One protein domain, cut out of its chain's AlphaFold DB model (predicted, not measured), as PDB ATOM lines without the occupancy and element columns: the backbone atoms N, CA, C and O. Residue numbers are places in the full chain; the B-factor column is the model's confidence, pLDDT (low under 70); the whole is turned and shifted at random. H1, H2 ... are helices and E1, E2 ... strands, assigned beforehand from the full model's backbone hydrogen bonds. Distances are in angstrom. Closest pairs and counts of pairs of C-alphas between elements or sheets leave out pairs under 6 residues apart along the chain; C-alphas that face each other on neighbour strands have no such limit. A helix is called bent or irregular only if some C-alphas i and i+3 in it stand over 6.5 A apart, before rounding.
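This is residues 2 to 99 of the 119 residues of an uncharacterized protein of Pseudobacteriovorax antillogorgiicola (UniProt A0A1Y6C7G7). This is a loose rod with little regular structure, mostly loops, in which the short hairpin E1 and E2 and the long, kinked helix H2 run lengthwise. The small helix H1 is near one end; residues 44 to 78 run to the other end, from where H2 folds back. The 98 printed residues hold H1, E1, E2, H2 in that order, 31 residues in named elements, class mixed; the sheet is antiparallel. The radius of gyration of the C-alphas is 17.1 A; the spans are 56 by 26 by 18 A.

Start at H1, residues 2 to 5, too short for an O i to N i+4 pair; of O i to N i+3 pairs, 0 of 1 is within range. E1, residues 21 to 24, and E2, residues 40 to 43, form an antiparallel hairpin at 170 degrees; N 21 and O 43, 2.8 A apart, are within hydrogen-bond range. H2, residues 79 to 97, is apart from E1 and H1; 11 of its 15 O i to N i+4 pairs are within range.

Find C-alpha 2 at (200.684, 290.472, 161.923), where H1 begins. H2 runs 27.7 A to C-alpha 97 at (186.501, 278.881, 148.653), with a kink of 46 degrees near residue 87; it is irregular, C-alphas 83 and 86 being 7.3 A apart.

The C-alphas farthest apart, Ala 10 and Glu 73, are 56.3 A apart. The three links are long, and the printed part has no cut. Residues 59 to 82 have pLDDT under 70.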
ATOM      1  N   SER A   2     200.239 289.147 162.402       89.69
ATOM      2  CA  SER A   2     200.684 290.472 161.923       89.69
ATOM      3  C   SER A   2     201.577 290.440 160.679       89.69
ATOM      4  O   SER A   2     201.459 291.318 159.842       89.69
ATOM      5  N   ALA A   3     202.420 289.412 160.523       95.12
ATOM      6  CA  ALA A   3     203.299 289.289 159.361       95.12
ATOM      7  C   ALA A   3     202.556 289.016 158.039       95.12
ATOM      8  O   ALA A   3     203.001 289.492 157.005       95.12
ATOM      9  N   LEU A   4     201.448 288.264 158.056       96.62
ATOM     10  CA  LEU A   4     200.632 288.013 156.857       96.62
ATOM     11  C   LEU A   4     199.761 289.236 156.547       96.62
ATOM     12  O   LEU A   4     199.714 289.695 155.413       96.62
ATOM     13  N   ALA A   5     199.146 289.817 157.580       95.88
ATOM     14  CA  ALA A   5     198.311 291.009 157.448       95.88
ATOM     15  C   ALA A   5     199.099 292.263 157.017       95.88
ATOM     16  O   ALA A   5     198.523 293.190 156.467       95.88
ATOM     17  N   SER A   6     200.414 292.325 157.257       97.31
ATOM     18  CA  SER A   6     201.241 293.483 156.887       97.31
ATOM     19  C   SER A   6     201.858 293.396 155.489       97.31
ATOM     20  O   SER A   6     202.627 294.281 155.110       97.31
ATOM     21  N   ARG A   7     201.651 292.298 154.755       97.62
ATOM     22  CA  ARG A   7     202.253 292.083 153.433       97.62
ATOM     23  C   ARG A   7     201.199 292.339 152.375       97.62
ATOM     24  O   ARG A   7     200.318 291.513 152.206       97.62
ATOM     25  N   THR A   8     201.292 293.468 151.691       97.94
ATOM     26  CA  THR A   8     200.423 293.781 150.552       97.94
ATOM     27  C   THR A   8     200.904 293.049 149.301       97.94
ATOM     28  O   THR A   8     202.107 293.033 149.025       97.94
ATOM     29  N   GLU A   9     199.977 292.454 148.558       96.94
ATOM     30  CA  GLU A   9     200.226 291.810 147.269       96.94
ATOM     31  C   GLU A   9     199.948 292.769 146.098       96.94
ATOM     32  O   GLU A   9     199.537 293.915 146.284       96.94
ATOM     33  N   ALA A  10     200.229 292.335 144.865       96.81
ATOM     34  CA  ALA A  10     200.176 293.201 143.681       96.81
ATOM     35  C   ALA A  10     198.776 293.773 143.378       96.81
ATOM     36  O   ALA A  10     198.668 294.815 142.736       96.81
ATOM     37  N   ASP A  11     197.721 293.103 143.838       95.44
ATOM     38  CA  ASP A  11     196.323 293.516 143.683       95.44
ATOM     39  C   ASP A  11     195.840 294.484 144.781       95.44
ATOM     40  O   ASP A  11     194.701 294.948 144.742       95.44
ATOM     41  N   GLY A  12     196.705 294.820 145.745       96.81
ATOM     42  CA  GLY A  12     196.400 295.717 146.859       96.81
ATOM     43  C   GLY A  12     195.785 295.040 148.090       96.81
ATOM     44  O   GLY A  12     195.646 295.706 149.118       96.81
ATOM     45  N   SER A  13     195.461 293.745 148.029       96.81
ATOM     46  CA  SER A  13     195.039 292.955 149.193       96.81
ATOM     47  C   SER A  13     196.236 292.567 150.071       96.81
ATOM     48  O   SER A  13     197.395 292.739 149.682       96.81
ATOM     49  N   THR A  14     195.990 292.080 151.289       97.44
ATOM     50  CA  THR A  14     197.052 291.521 152.135       97.44
ATOM     51  C   THR A  14     197.232 290.028 151.874       97.44
ATOM     52  O   THR A  14     196.296 289.319 151.520       97.44
ATOM     53  N   LEU A  15     198.421 289.499 152.161       97.38
ATOM     54  CA  LEU A  15     198.691 288.066 152.073       97.38
ATOM     55  C   LEU A  15     197.741 287.250 152.971       97.38
ATOM     56  O   LEU A  15     197.430 286.103 152.660       97.38
ATOM     57  N   LEU A  16     197.253 287.829 154.077       96.44
ATOM     58  CA  LEU A  16     196.226 287.199 154.910       96.44
ATOM     59  C   LEU A  16     194.862 287.121 154.207       96.44
ATOM     60  O   LEU A  16     194.161 286.125 154.374       96.44
ATOM     61  N   ASP A  17     194.501 288.126 153.411       95.81
ATOM     62  CA  ASP A  17     193.250 288.124 152.645       95.81
ATOM     63  C   ASP A  17     193.241 286.999 151.606       95.81
ATOM     64  O   ASP A  17     192.187 286.430 151.349       95.81
ATOM     65  N   ASN A  18     194.407 286.595 151.093       95.69
ATOM     66  CA  ASN A  18     194.547 285.548 150.072       95.69
ATOM     67  C   ASN A  18     194.913 284.161 150.618       95.69
ATOM     68  O   ASN A  18     195.005 283.198 149.858       95.69
ATOM     69  N   THR A  19     195.115 284.032 151.929       95.56
ATOM     70  CA  THR A  19     195.499 282.768 152.572       95.56
ATOM     71  C   THR A  19     194.315 282.166 153.322       95.56
ATOM     72  O   THR A  19     193.453 282.885 153.816       95.56
ATOM     73  N   VAL A  20     194.306 280.839 153.464       95.75
ATOM     74  CA  VAL A  20     193.516 280.140 154.484       95.75
ATOM     75  C   VAL A  20     194.465 279.424 155.433       95.75
ATOM     76  O   VAL A  20     195.336 278.671 155.000       95.75
ATOM     77  N   ILE A  21     194.291 279.650 156.732       95.25
ATOM     78  CA  ILE A  21     194.980 278.917 157.792       95.25
ATOM     79  C   ILE A  21     193.923 278.184 158.597       95.25
ATOM     80  O   ILE A  21     193.100 278.807 159.268       95.25
ATOM     81  N   LEU A  22     193.987 276.860 158.551       93.94
ATOM     82  CA  LEU A  22     193.234 275.993 159.437       93.94
ATOM     83  C   LEU A  22     194.162 275.528 160.560       93.94
ATOM     84  O   LEU A  22     195.157 274.850 160.305       93.94
ATOM     85  N   TRP A  23     193.840 275.898 161.795       94.56
ATOM     86  CA  TRP A  23     194.536 275.418 162.983       94.56
ATOM     87  C   TRP A  23     193.564 274.668 163.886       94.56
ATOM     88  O   TRP A  23     192.530 275.201 164.290       94.56
ATOM     89  N   VAL A  24     193.894 273.411 164.168       92.44
ATOM     90  CA  VAL A  24     193.025 272.464 164.871       92.44
ATOM     91  C   VAL A  24     193.854 271.584 165.794       92.44
ATOM     92  O   VAL A  24     195.055 271.402 165.579       92.44
ATOM     93  N   ASN A  25     193.193 271.005 166.790       89.12
ATOM     94  CA  ASN A  25     193.718 269.838 167.491       89.12
ATOM     95  C   ASN A  25     193.269 268.550 166.790       89.12
ATOM     96  O   ASN A  25     192.312 268.547 166.022       89.12
ATOM     97  N   GLU A  26     193.949 267.443 167.079       85.69
ATOM     98  CA  GLU A  26     193.523 266.121 166.605       85.69
ATOM     99  C   GLU A  26     192.316 265.601 167.407       85.69
ATOM    100  O   GLU A  26     191.384 265.028 166.848       85.69
ATOM    101  N   LEU A  27     192.326 265.835 168.724       83.75
ATOM    102  CA  LEU A  27     191.372 265.282 169.685       83.75
ATOM    103  C   LEU A  27     190.769 266.390 170.550       83.75
ATOM    104  O   LEU A  27     191.449 267.355 170.910       83.75
ATOM    105  N   GLY A  28     189.500 266.226 170.922       80.50
ATOM    106  CA  GLY A  28     188.833 267.071 171.914       80.50
ATOM    107  C   GLY A  28     188.953 266.504 173.326       80.50
ATOM    108  O   GLY A  28     189.199 267.253 174.269       80.50
ATOM    109  N   ASN A  29     188.874 265.175 173.472       80.44
ATOM    110  CA  ASN A  29     189.161 264.475 174.726       80.44
ATOM    111  C   ASN A  29     190.250 263.413 174.521       80.44
ATOM    112  O   ASN A  29     189.997 262.333 173.988       80.44
ATOM    113  N   SER A  30     191.467 263.700 174.985       82.19
ATOM    114  CA  SER A  30     192.620 262.810 174.800       82.19
ATOM    115  C   SER A  30     192.521 261.497 175.582       82.19
ATOM    116  O   SER A  30     193.008 260.476 175.106       82.19
ATOM    117  N   GLY A  31     191.865 261.481 176.747       82.56
ATOM    118  CA  GLY A  31     191.778 260.288 177.600       82.56
ATOM    119  C   GLY A  31     190.985 259.139 176.973       82.56
ATOM    120  O   GLY A  31     191.209 257.979 177.310       82.56
ATOM    121  N   ILE A  32     190.086 259.462 176.041       76.75
ATOM    122  CA  ILE A  32     189.208 258.502 175.356       76.75
ATOM    123  C   ILE A  32     189.357 258.523 173.831       76.75
ATOM    124  O   ILE A  32     188.608 257.830 173.152       76.75
ATOM    125  N   HIS A  33     190.323 259.282 173.299       79.75
ATOM    126  CA  HIS A  33     190.493 259.512 171.858       79.75
ATOM    127  C   HIS A  33     189.229 260.087 171.194       79.75
ATOM    128  O   HIS A  33     188.847 259.703 170.091       79.75
ATOM    129  N   GLY A  34     188.582 261.022 171.887       77.12
ATOM    130  CA  GLY A  34     187.370 261.691 171.439       77.12
ATOM    131  C   GLY A  34     187.635 262.715 170.341       77.12
ATOM    132  O   GLY A  34     188.474 263.605 170.504       77.12
ATOM    133  N   ASN A  35     186.883 262.632 169.247       77.62
ATOM    134  CA  ASN A  35     186.939 263.526 168.082       77.62
ATOM    135  C   ASN A  35     185.827 264.596 168.081       77.62
ATOM    136  O   ASN A  35     185.613 265.265 167.071       77.62
ATOM    137  N   MET A  36     185.108 264.744 169.195       78.75
ATOM    138  CA  MET A  36     184.091 265.776 169.412       78.75
ATOM    139  C   MET A  36     184.653 266.953 170.209       78.75
ATOM    140  O   MET A  36     185.626 266.801 170.942       78.75
ATOM    141  N   ASN A  37     184.023 268.130 170.101       80.69
ATOM    142  CA  ASN A  37     184.418 269.354 170.819       80.69
ATOM    143  C   ASN A  37     185.898 269.740 170.620       80.69
ATOM    144  O   ASN A  37     186.542 270.298 171.510       80.69
ATOM    145  N   VAL A  38     186.436 269.448 169.434       85.31
ATOM    146  CA  VAL A  38     187.784 269.849 169.031       85.31
ATOM    147  C   VAL A  38     187.813 271.373 168.846       85.31
ATOM    148  O   VAL A  38     186.942 271.912 168.159       85.31
ATOM    149  N   PRO A  39     188.788 272.099 169.420       86.56
ATOM    150  CA  PRO A  39     188.982 273.518 169.133       86.56
ATOM    151  C   PRO A  39     189.435 273.742 167.687       86.56
ATOM    152  O   PRO A  39     190.397 273.117 167.236       86.56
ATOM    153  N   TRP A  40     188.747 274.636 166.973       90.06
ATOM    154  CA  TRP A  40     189.037 275.000 165.583       90.06
ATOM    155  C   TRP A  40     189.232 276.502 165.456       90.06
ATOM    156  O   TRP A  40     188.447 277.286 165.991       90.06
ATOM    157  N   LEU A  41     190.256 276.894 164.702       92.38
ATOM    158  CA  LEU A  41     190.486 278.267 164.291       92.38
ATOM    159  C   LEU A  41     190.696 278.305 162.777       92.38
ATOM    160  O   LEU A  41     191.641 277.711 162.257       92.38
ATOM    161  N   LEU A  42     189.813 279.022 162.086       93.06
ATOM    162  CA  LEU A  42     189.935 279.328 160.665       93.06
ATOM    163  C   LEU A  42     190.301 280.804 160.520       93.06
ATOM    164  O   LEU A  42     189.633 281.666 161.092       93.06
ATOM    165  N   LEU A  43     191.380 281.093 159.798       93.44
ATOM    166  CA  LEU A  43     191.893 282.448 159.597       93.44
ATOM    167  C   LEU A  43     192.168 282.704 158.119       93.44
ATOM    168  O   LEU A  43     192.563 281.790 157.393       93.44
ATOM    169  N   GLY A  44     192.097 283.976 157.738       94.19
ATOM    170  CA  GLY A  44     192.378 284.432 156.385       94.19
ATOM    171  C   GLY A  44     191.132 284.473 155.504       94.19
ATOM    172  O   GLY A  44     190.130 283.820 155.793       94.19
ATOM    173  N   GLY A  45     191.184 285.329 154.485       94.12
ATOM    174  CA  GLY A  45     189.996 285.778 153.757       94.12
ATOM    175  C   GLY A  45     189.660 284.981 152.500       94.12
ATOM    176  O   GLY A  45     188.584 285.188 151.945       94.12
ATOM    177  N   ALA A  46     190.551 284.106 152.022       95.00
ATOM    178  CA  ALA A  46     190.391 283.386 150.752       95.00
ATOM    179  C   ALA A  46     189.932 284.283 149.574       95.00
ATOM    180  O   ALA A  46     188.967 283.958 148.892       95.00
ATOM    181  N   GLN A  47     190.579 285.429 149.342       93.31
ATOM    182  CA  GLN A  47     190.162 286.449 148.362       93.31
ATOM    183  C   GLN A  47     188.732 286.977 148.599       93.31
ATOM    184  O   GLN A  47     187.960 287.199 147.666       93.31
ATOM    185  N   GLY A  48     188.355 287.158 149.866       91.25
ATOM    186  CA  GLY A  48     187.017 287.603 150.265       91.25
ATOM    187  C   GLY A  48     185.944 286.510 150.217       91.25
ATOM    188  O   GLY A  48     184.764 286.828 150.316       91.25
ATOM    189  N   LYS A  49     186.332 285.239 150.060       92.25
ATOM    190  CA  LYS A  49     185.441 284.072 150.161       92.25
ATOM    191  C   LYS A  49     185.220 283.597 151.588       92.25
ATOM    192  O   LYS A  49     184.485 282.650 151.785       92.25
ATOM    193  N   LEU A  50     185.898 284.153 152.583       91.25
ATOM    194  CA  LEU A  50     185.668 283.796 153.977       91.25
ATOM    195  C   LEU A  50     185.615 285.066 154.817       91.25
ATOM    196  O   LEU A  50     186.584 285.826 154.877       91.25
ATOM    197  N   ASP A  51     184.491 285.263 155.501       87.81
ATOM    198  CA  ASP A  51     184.346 286.345 156.469       87.81
ATOM    199  C   ASP A  51     185.196 286.059 157.719       87.81
ATOM    200  O   ASP A  51     185.016 285.059 158.419       87.81
ATOM    201  N   MET A  52     186.126 286.965 158.029       89.06
ATOM    202  CA  MET A  52     186.923 286.913 159.256       89.06
ATOM    203  C   MET A  52     186.218 287.624 160.421       89.06
ATOM    204  O   MET A  52     185.443 288.557 160.233       89.06
ATOM    205  N   GLY A  53     186.559 287.240 161.656       88.88
ATOM    206  CA  GLY A  53     186.123 287.957 162.866       88.88
ATOM    207  C   GLY A  53     184.831 287.445 163.508       88.88
ATOM    208  O   GLY A  53     184.279 288.120 164.375       88.88
ATOM    209  N   ALA A  54     184.369 286.252 163.135       88.38
ATOM    210  CA  ALA A  54     183.225 285.585 163.749       88.38
ATOM    211  C   ALA A  54     183.647 284.425 164.670       88.38
ATOM    212  O   ALA A  54     184.716 283.836 164.514       88.38
ATOM    213  N   TRP A  55     182.772 284.083 165.620       88.12
ATOM    214  CA  TRP A  55     182.889 282.893 166.465       88.12
ATOM    215  C   TRP A  55     181.613 282.068 166.345       88.12
ATOM    216  O   TRP A  55     180.514 282.601 166.494       88.12
ATOM    217  N   TYR A  56     181.762 280.763 166.123       83.81
ATOM    218  CA  TYR A  56     180.638 279.850 165.944       83.81
ATOM    219  C   TYR A  56     180.635 278.785 167.035       83.81
ATOM    220  O   TYR A  56     181.646 278.131 167.290       83.81
ATOM    221  N   LYS A  57     179.472 278.566 167.653       80.94
ATOM    222  CA  LYS A  57     179.241 277.401 168.510       80.94
ATOM    223  C   LYS A  57     178.597 276.302 167.668       80.94
ATOM    224  O   LYS A  57     177.405 276.355 167.391       80.94
ATOM    225  N   LEU A  58     179.409 275.334 167.249       77.50
ATOM    226  CA  LEU A  58     179.015 274.298 166.287       77.50
ATOM    227  C   LEU A  58     178.522 272.994 166.927       77.50
ATOM    228  O   LEU A  58     177.867 272.197 166.267       77.50
ATOM    229  N   SER A  59     178.799 272.801 168.215       67.56
ATOM    230  CA  SER A  59     178.363 271.652 169.009       67.56
ATOM    231  C   SER A  59     177.487 272.137 170.166       67.56
ATOM    232  O   SER A  59     177.836 273.101 170.860       67.56
ATOM    233  N   GLN A  60     176.326 271.502 170.346       55.97
ATOM    234  CA  GLN A  60     175.368 271.835 171.406       55.97
ATOM    235  C   GLN A  60     175.273 270.794 172.521       55.97
ATOM    236  O   GLN A  60     174.611 271.092 173.512       55.97
ATOM    237  N   ASP A  61     175.962 269.654 172.438       56.09
ATOM    238  CA  ASP A  61     175.916 268.665 173.517       56.09
ATOM    239  C   ASP A  61     177.275 268.550 174.239       56.09
ATOM    240  O   ASP A  61     178.201 267.901 173.742       56.09
ATOM    241  N   PRO A  62     177.450 269.224 175.391       52.44
ATOM    242  CA  PRO A  62     178.646 269.086 176.215       52.44
ATOM    243  C   PRO A  62     178.715 267.735 176.949       52.44
ATOM    244  O   PRO A  62     179.754 267.442 177.541       52.44
ATOM    245  N   GLU A  63     177.647 266.929 176.947       51.22
ATOM    246  CA  GLU A  63     177.535 265.715 177.761       51.22
ATOM    247  C   GLU A  63     177.863 264.416 177.011       51.22
ATOM    248  O   GLU A  63     178.209 263.430 177.666       51.22
ATOM    249  N   TYR A  64     177.827 264.389 175.673       56.94
ATOM    250  CA  TYR A  64     177.948 263.130 174.928       56.94
ATOM    251  C   TYR A  64     178.997 263.138 173.811       56.94
ATOM    252  O   TYR A  64     178.754 263.551 172.678       56.94
ATOM    253  N   ASP A  65     180.158 262.552 174.114       60.72
ATOM    254  CA  ASP A  65     181.078 262.045 173.099       60.72
ATOM    255  C   ASP A  65     180.608 260.659 172.617       60.72
ATOM    256  O   ASP A  65     180.929 259.619 173.199       60.72
ATOM    257  N   CYS A  66     179.789 260.645 171.562       61.38
ATOM    258  CA  CYS A  66     179.216 259.421 170.993       61.38
ATOM    259  C   CYS A  66     180.237 258.504 170.294       61.38
ATOM    260  O   CYS A  66     179.841 257.452 169.778       61.38
ATOM    261  N   THR A  67     181.513 258.891 170.216       57.41
ATOM    262  CA  THR A  67     182.543 258.123 169.502       57.41
ATOM    263  C   THR A  67     183.371 257.231 170.415       57.41
ATOM    264  O   THR A  67     184.071 256.340 169.930       57.41
ATOM    265  N   TYR A  68     183.206 257.365 171.735       61.31
ATOM    266  CA  TYR A  68     183.754 256.399 172.674       61.31
ATOM    267  C   TYR A  68     183.099 255.026 172.468       61.31
ATOM    268  O   TYR A  68     181.873 254.898 172.491       61.31
ATOM    269  N   PHE A  69     183.921 253.982 172.304       60.09
ATOM    270  CA  PHE A  69     183.476 252.616 171.985       60.09
ATOM    271  C   PHE A  69     182.388 252.097 172.946       60.09
ATOM    272  O   PHE A  69     181.454 251.429 172.514       60.09
ATOM    273  N   PHE A  70     182.446 252.482 174.227       58.34
ATOM    274  CA  PHE A  70     181.447 252.110 175.241       58.34
ATOM    275  C   PHE A  70     180.285 253.112 175.400       58.34
ATOM    276  O   PHE A  70     179.322 252.818 176.101       58.34
ATOM    277  N   ALA A  71     180.344 254.295 174.776       56.56
ATOM    278  CA  ALA A  71     179.252 255.282 174.770       56.56
ATOM    279  C   ALA A  71     178.302 255.108 173.571       56.56
ATOM    280  O   ALA A  71     177.237 255.729 173.516       56.56
ATOM    281  N   GLN A  72     178.661 254.229 172.630       55.97
ATOM    282  CA  GLN A  72     177.931 253.996 171.389       55.97
ATOM    283  C   GLN A  72     176.487 253.502 171.613       55.97
ATOM    284  O   GLN A  72     175.642 253.718 170.741       55.97
ATOM    285  N   GLU A  73     176.200 252.905 172.777       54.88
ATOM    286  CA  GLU A  73     174.865 252.449 173.199       54.88
ATOM    287  C   GLU A  73     173.955 253.579 173.711       54.88
ATOM    288  O   GLU A  73     172.733 253.458 173.631       54.88
ATOM    289  N   LYS A  74     174.518 254.690 174.215       52.16
ATOM    290  CA  LYS A  74     173.731 255.817 174.754       52.16
ATOM    291  C   LYS A  74     173.268 256.799 173.684       52.16
ATOM    292  O   LYS A  74     172.228 257.429 173.844       52.16
ATOM    293  N   CYS A  75     173.998 256.889 172.579       56.62
ATOM    294  CA  CYS A  75     173.559 257.624 171.402       56.62
ATOM    295  C   CYS A  75     172.817 256.639 170.489       56.62
ATOM    296  O   CYS A  75     173.444 255.834 169.803       56.62
ATOM    297  N   SER A  76     171.487 256.641 170.501       45.28
ATOM    298  CA  SER A  76     170.672 255.801 169.612       45.28
ATOM    299  C   SER A  76     170.131 256.645 168.450       45.28
ATOM    300  O   SER A  76     169.655 257.751 168.669       45.28
ATOM    301  N   GLY A  77     170.231 256.142 167.212       52.34
ATOM    302  CA  GLY A  77     169.628 256.765 166.022       52.34
ATOM    303  C   GLY A  77     170.595 257.350 164.979       52.34
ATOM    304  O   GLY A  77     171.807 257.431 165.177       52.34
ATOM    305  N   SER A  78     170.020 257.741 163.837       46.06
ATOM    306  CA  SER A  78     170.650 258.352 162.649       46.06
ATOM    307  C   SER A  78     171.369 259.686 162.909       46.06
ATOM    308  O   SER A  78     172.090 260.172 162.039       46.06
ATOM    309  N   ASP A  79     171.239 260.245 164.111       55.72
ATOM    310  CA  ASP A  79     171.782 261.553 164.488       55.72
ATOM    311  C   ASP A  79     173.290 261.534 164.796       55.72
ATOM    312  O   ASP A  79     173.922 262.589 164.856       55.72
ATOM    313  N   LYS A  80     173.920 260.350 164.902       60.72
ATOM    314  CA  LYS A  80     175.377 260.227 165.126       60.72
ATOM    315  C   LYS A  80     176.202 260.938 164.059       60.72
ATOM    316  O   LYS A  80     177.232 261.520 164.368       60.72
ATOM    317  N   LEU A  81     175.780 260.872 162.798       66.50
ATOM    318  CA  LEU A  81     176.502 261.504 161.689       66.50
ATOM    319  C   LEU A  81     176.228 263.009 161.623       66.50
ATOM    320  O   LEU A  81     177.132 263.776 161.304       66.50
ATOM    321  N   ALA A  82     175.020 263.439 161.999       69.62
ATOM    322  CA  ALA A  82     174.653 264.851 162.038       69.62
ATOM    323  C   ALA A  82     175.491 265.640 163.060       69.62
ATOM    324  O   ALA A  82     175.886 266.769 162.780       69.62
ATOM    325  N   LEU A  83     175.845 265.030 164.197       71.75
ATOM    326  CA  LEU A  83     176.728 265.642 165.201       71.75
ATOM    327  C   LEU A  83     178.155 265.900 164.684       71.75
ATOM    328  O   LEU A  83     178.809 266.839 165.130       71.75
ATOM    329  N   HIS A  84     178.625 265.104 163.722       74.69
ATOM    330  CA  HIS A  84     179.942 265.270 163.096       74.69
ATOM    331  C   HIS A  84     179.923 266.227 161.899       74.69
ATOM    332  O   HIS A  84     180.983 266.644 161.427       74.69
ATOM    333  N   ALA A  85     178.733 266.592 161.410       83.56
ATOM    334  CA  ALA A  85     178.578 267.395 160.208       83.56
ATOM    335  C   ALA A  85     179.347 268.726 160.233       83.56
ATOM    336  O   ALA A  85     179.954 269.049 159.214       83.56
ATOM    337  N   PRO A  86     179.425 269.482 161.347       87.50
ATOM    338  CA  PRO A  86     180.126 270.761 161.334       87.50
ATOM    339  C   PRO A  86     181.608 270.664 160.944       87.50
ATOM    340  O   PRO A  86     182.105 271.549 160.255       87.50
ATOM    341  N   HIS A  87     182.293 269.579 161.321       86.25
ATOM    342  CA  HIS A  87     183.698 269.336 160.970       86.25
ATOM    343  C   HIS A  87     183.871 269.213 159.450       86.25
ATOM    344  O   HIS A  87     184.671 269.922 158.840       86.25
ATOM    345  N   ASN A  88     183.059 268.356 158.827       90.38
ATOM    346  CA  ASN A  88     183.070 268.149 157.381       90.38
ATOM    347  C   ASN A  88     182.644 269.419 156.646       90.38
ATOM    348  O   ASN A  88     183.259 269.793 155.652       90.38
ATOM    349  N   ASN A  89     181.629 270.107 157.161       91.81
ATOM    350  CA  ASN A  89     181.071 271.293 156.535       91.81
ATOM    351  C   ASN A  89     182.071 272.459 156.496       91.81
ATOM    352  O   ASN A  89     182.074 273.201 155.518       91.81
ATOM    353  N   VAL A  90     182.965 272.598 157.489       92.12
ATOM    354  CA  VAL A  90     184.089 273.556 157.409       92.12
ATOM    355  C   VAL A  90     185.035 273.194 156.264       92.12
ATOM    356  O   VAL A  90     185.428 274.067 155.493       92.12
ATOM    357  N   LEU A  91     185.388 271.915 156.113       94.25
ATOM    358  CA  LEU A  91     186.286 271.468 155.043       94.25
ATOM    359  C   LEU A  91     185.655 271.659 153.658       94.25
ATOM    360  O   LEU A  91     186.333 272.105 152.736       94.25
ATOM    361  N   VAL A  92     184.352 271.409 153.523       95.31
ATOM    362  CA  VAL A  92     183.592 271.685 152.296       95.31
ATOM    363  C   VAL A  92     183.521 273.188 152.004       95.31
ATOM    364  O   VAL A  92     183.664 273.587 150.848       95.31
ATOM    365  N   SER A  93     183.348 274.045 153.016       93.88
ATOM    366  CA  SER A  93     183.443 275.503 152.836       93.88
ATOM    367  C   SER A  93     184.818 275.917 152.302       93.88
ATOM    368  O   SER A  93     184.889 276.714 151.369       93.88
ATOM    369  N   ILE A  94     185.904 275.331 152.821       94.81
ATOM    370  CA  ILE A  94     187.265 275.593 152.329       94.81
ATOM    371  C   ILE A  94     187.426 275.106 150.884       94.81
ATOM    372  O   ILE A  94     187.899 275.872 150.053       94.81
ATOM    373  N   LEU A  95     187.000 273.884 150.543       95.50
ATOM    374  CA  LEU A  95     187.058 273.387 149.158       95.50
ATOM    375  C   LEU A  95     186.405 274.373 148.179       95.50
ATOM    376  O   LEU A  95     187.022 274.770 147.188       95.50
ATOM    377  N   ASN A  96     185.198 274.831 148.509       94.25
ATOM    378  CA  ASN A  96     184.449 275.759 147.670       94.25
ATOM    379  C   ASN A  96     185.101 277.151 147.592       94.25
ATOM    380  O   ASN A  96     185.112 277.750 146.518       94.25
ATOM    381  N   ALA A  97     185.722 277.638 148.673       93.94
ATOM    382  CA  ALA A  97     186.501 278.881 148.653       93.94
ATOM    383  C   ALA A  97     187.699 278.811 147.682       93.94
ATOM    384  O   ALA A  97     188.074 279.818 147.086       93.94
ATOM    385  N   PHE A  98     188.257 277.616 147.461       94.19
ATOM    386  CA  PHE A  98     189.311 277.354 146.472       94.19
ATOM    387  C   PHE A  98     188.771 276.994 145.072       94.19
ATOM    388  O   PHE A  98     189.541 276.613 144.190       94.19
ATOM    389  N   GLY A  99     187.460 277.107 144.844       93.88
ATOM    390  CA  GLY A  99     186.822 276.793 143.563       93.88
ATOM    391  C   GLY A  99     186.658 275.295 143.286       93.88
ATOM    392  O   GLY A  99     186.345 274.909 142.158       93.88
TER     393      GLY A  99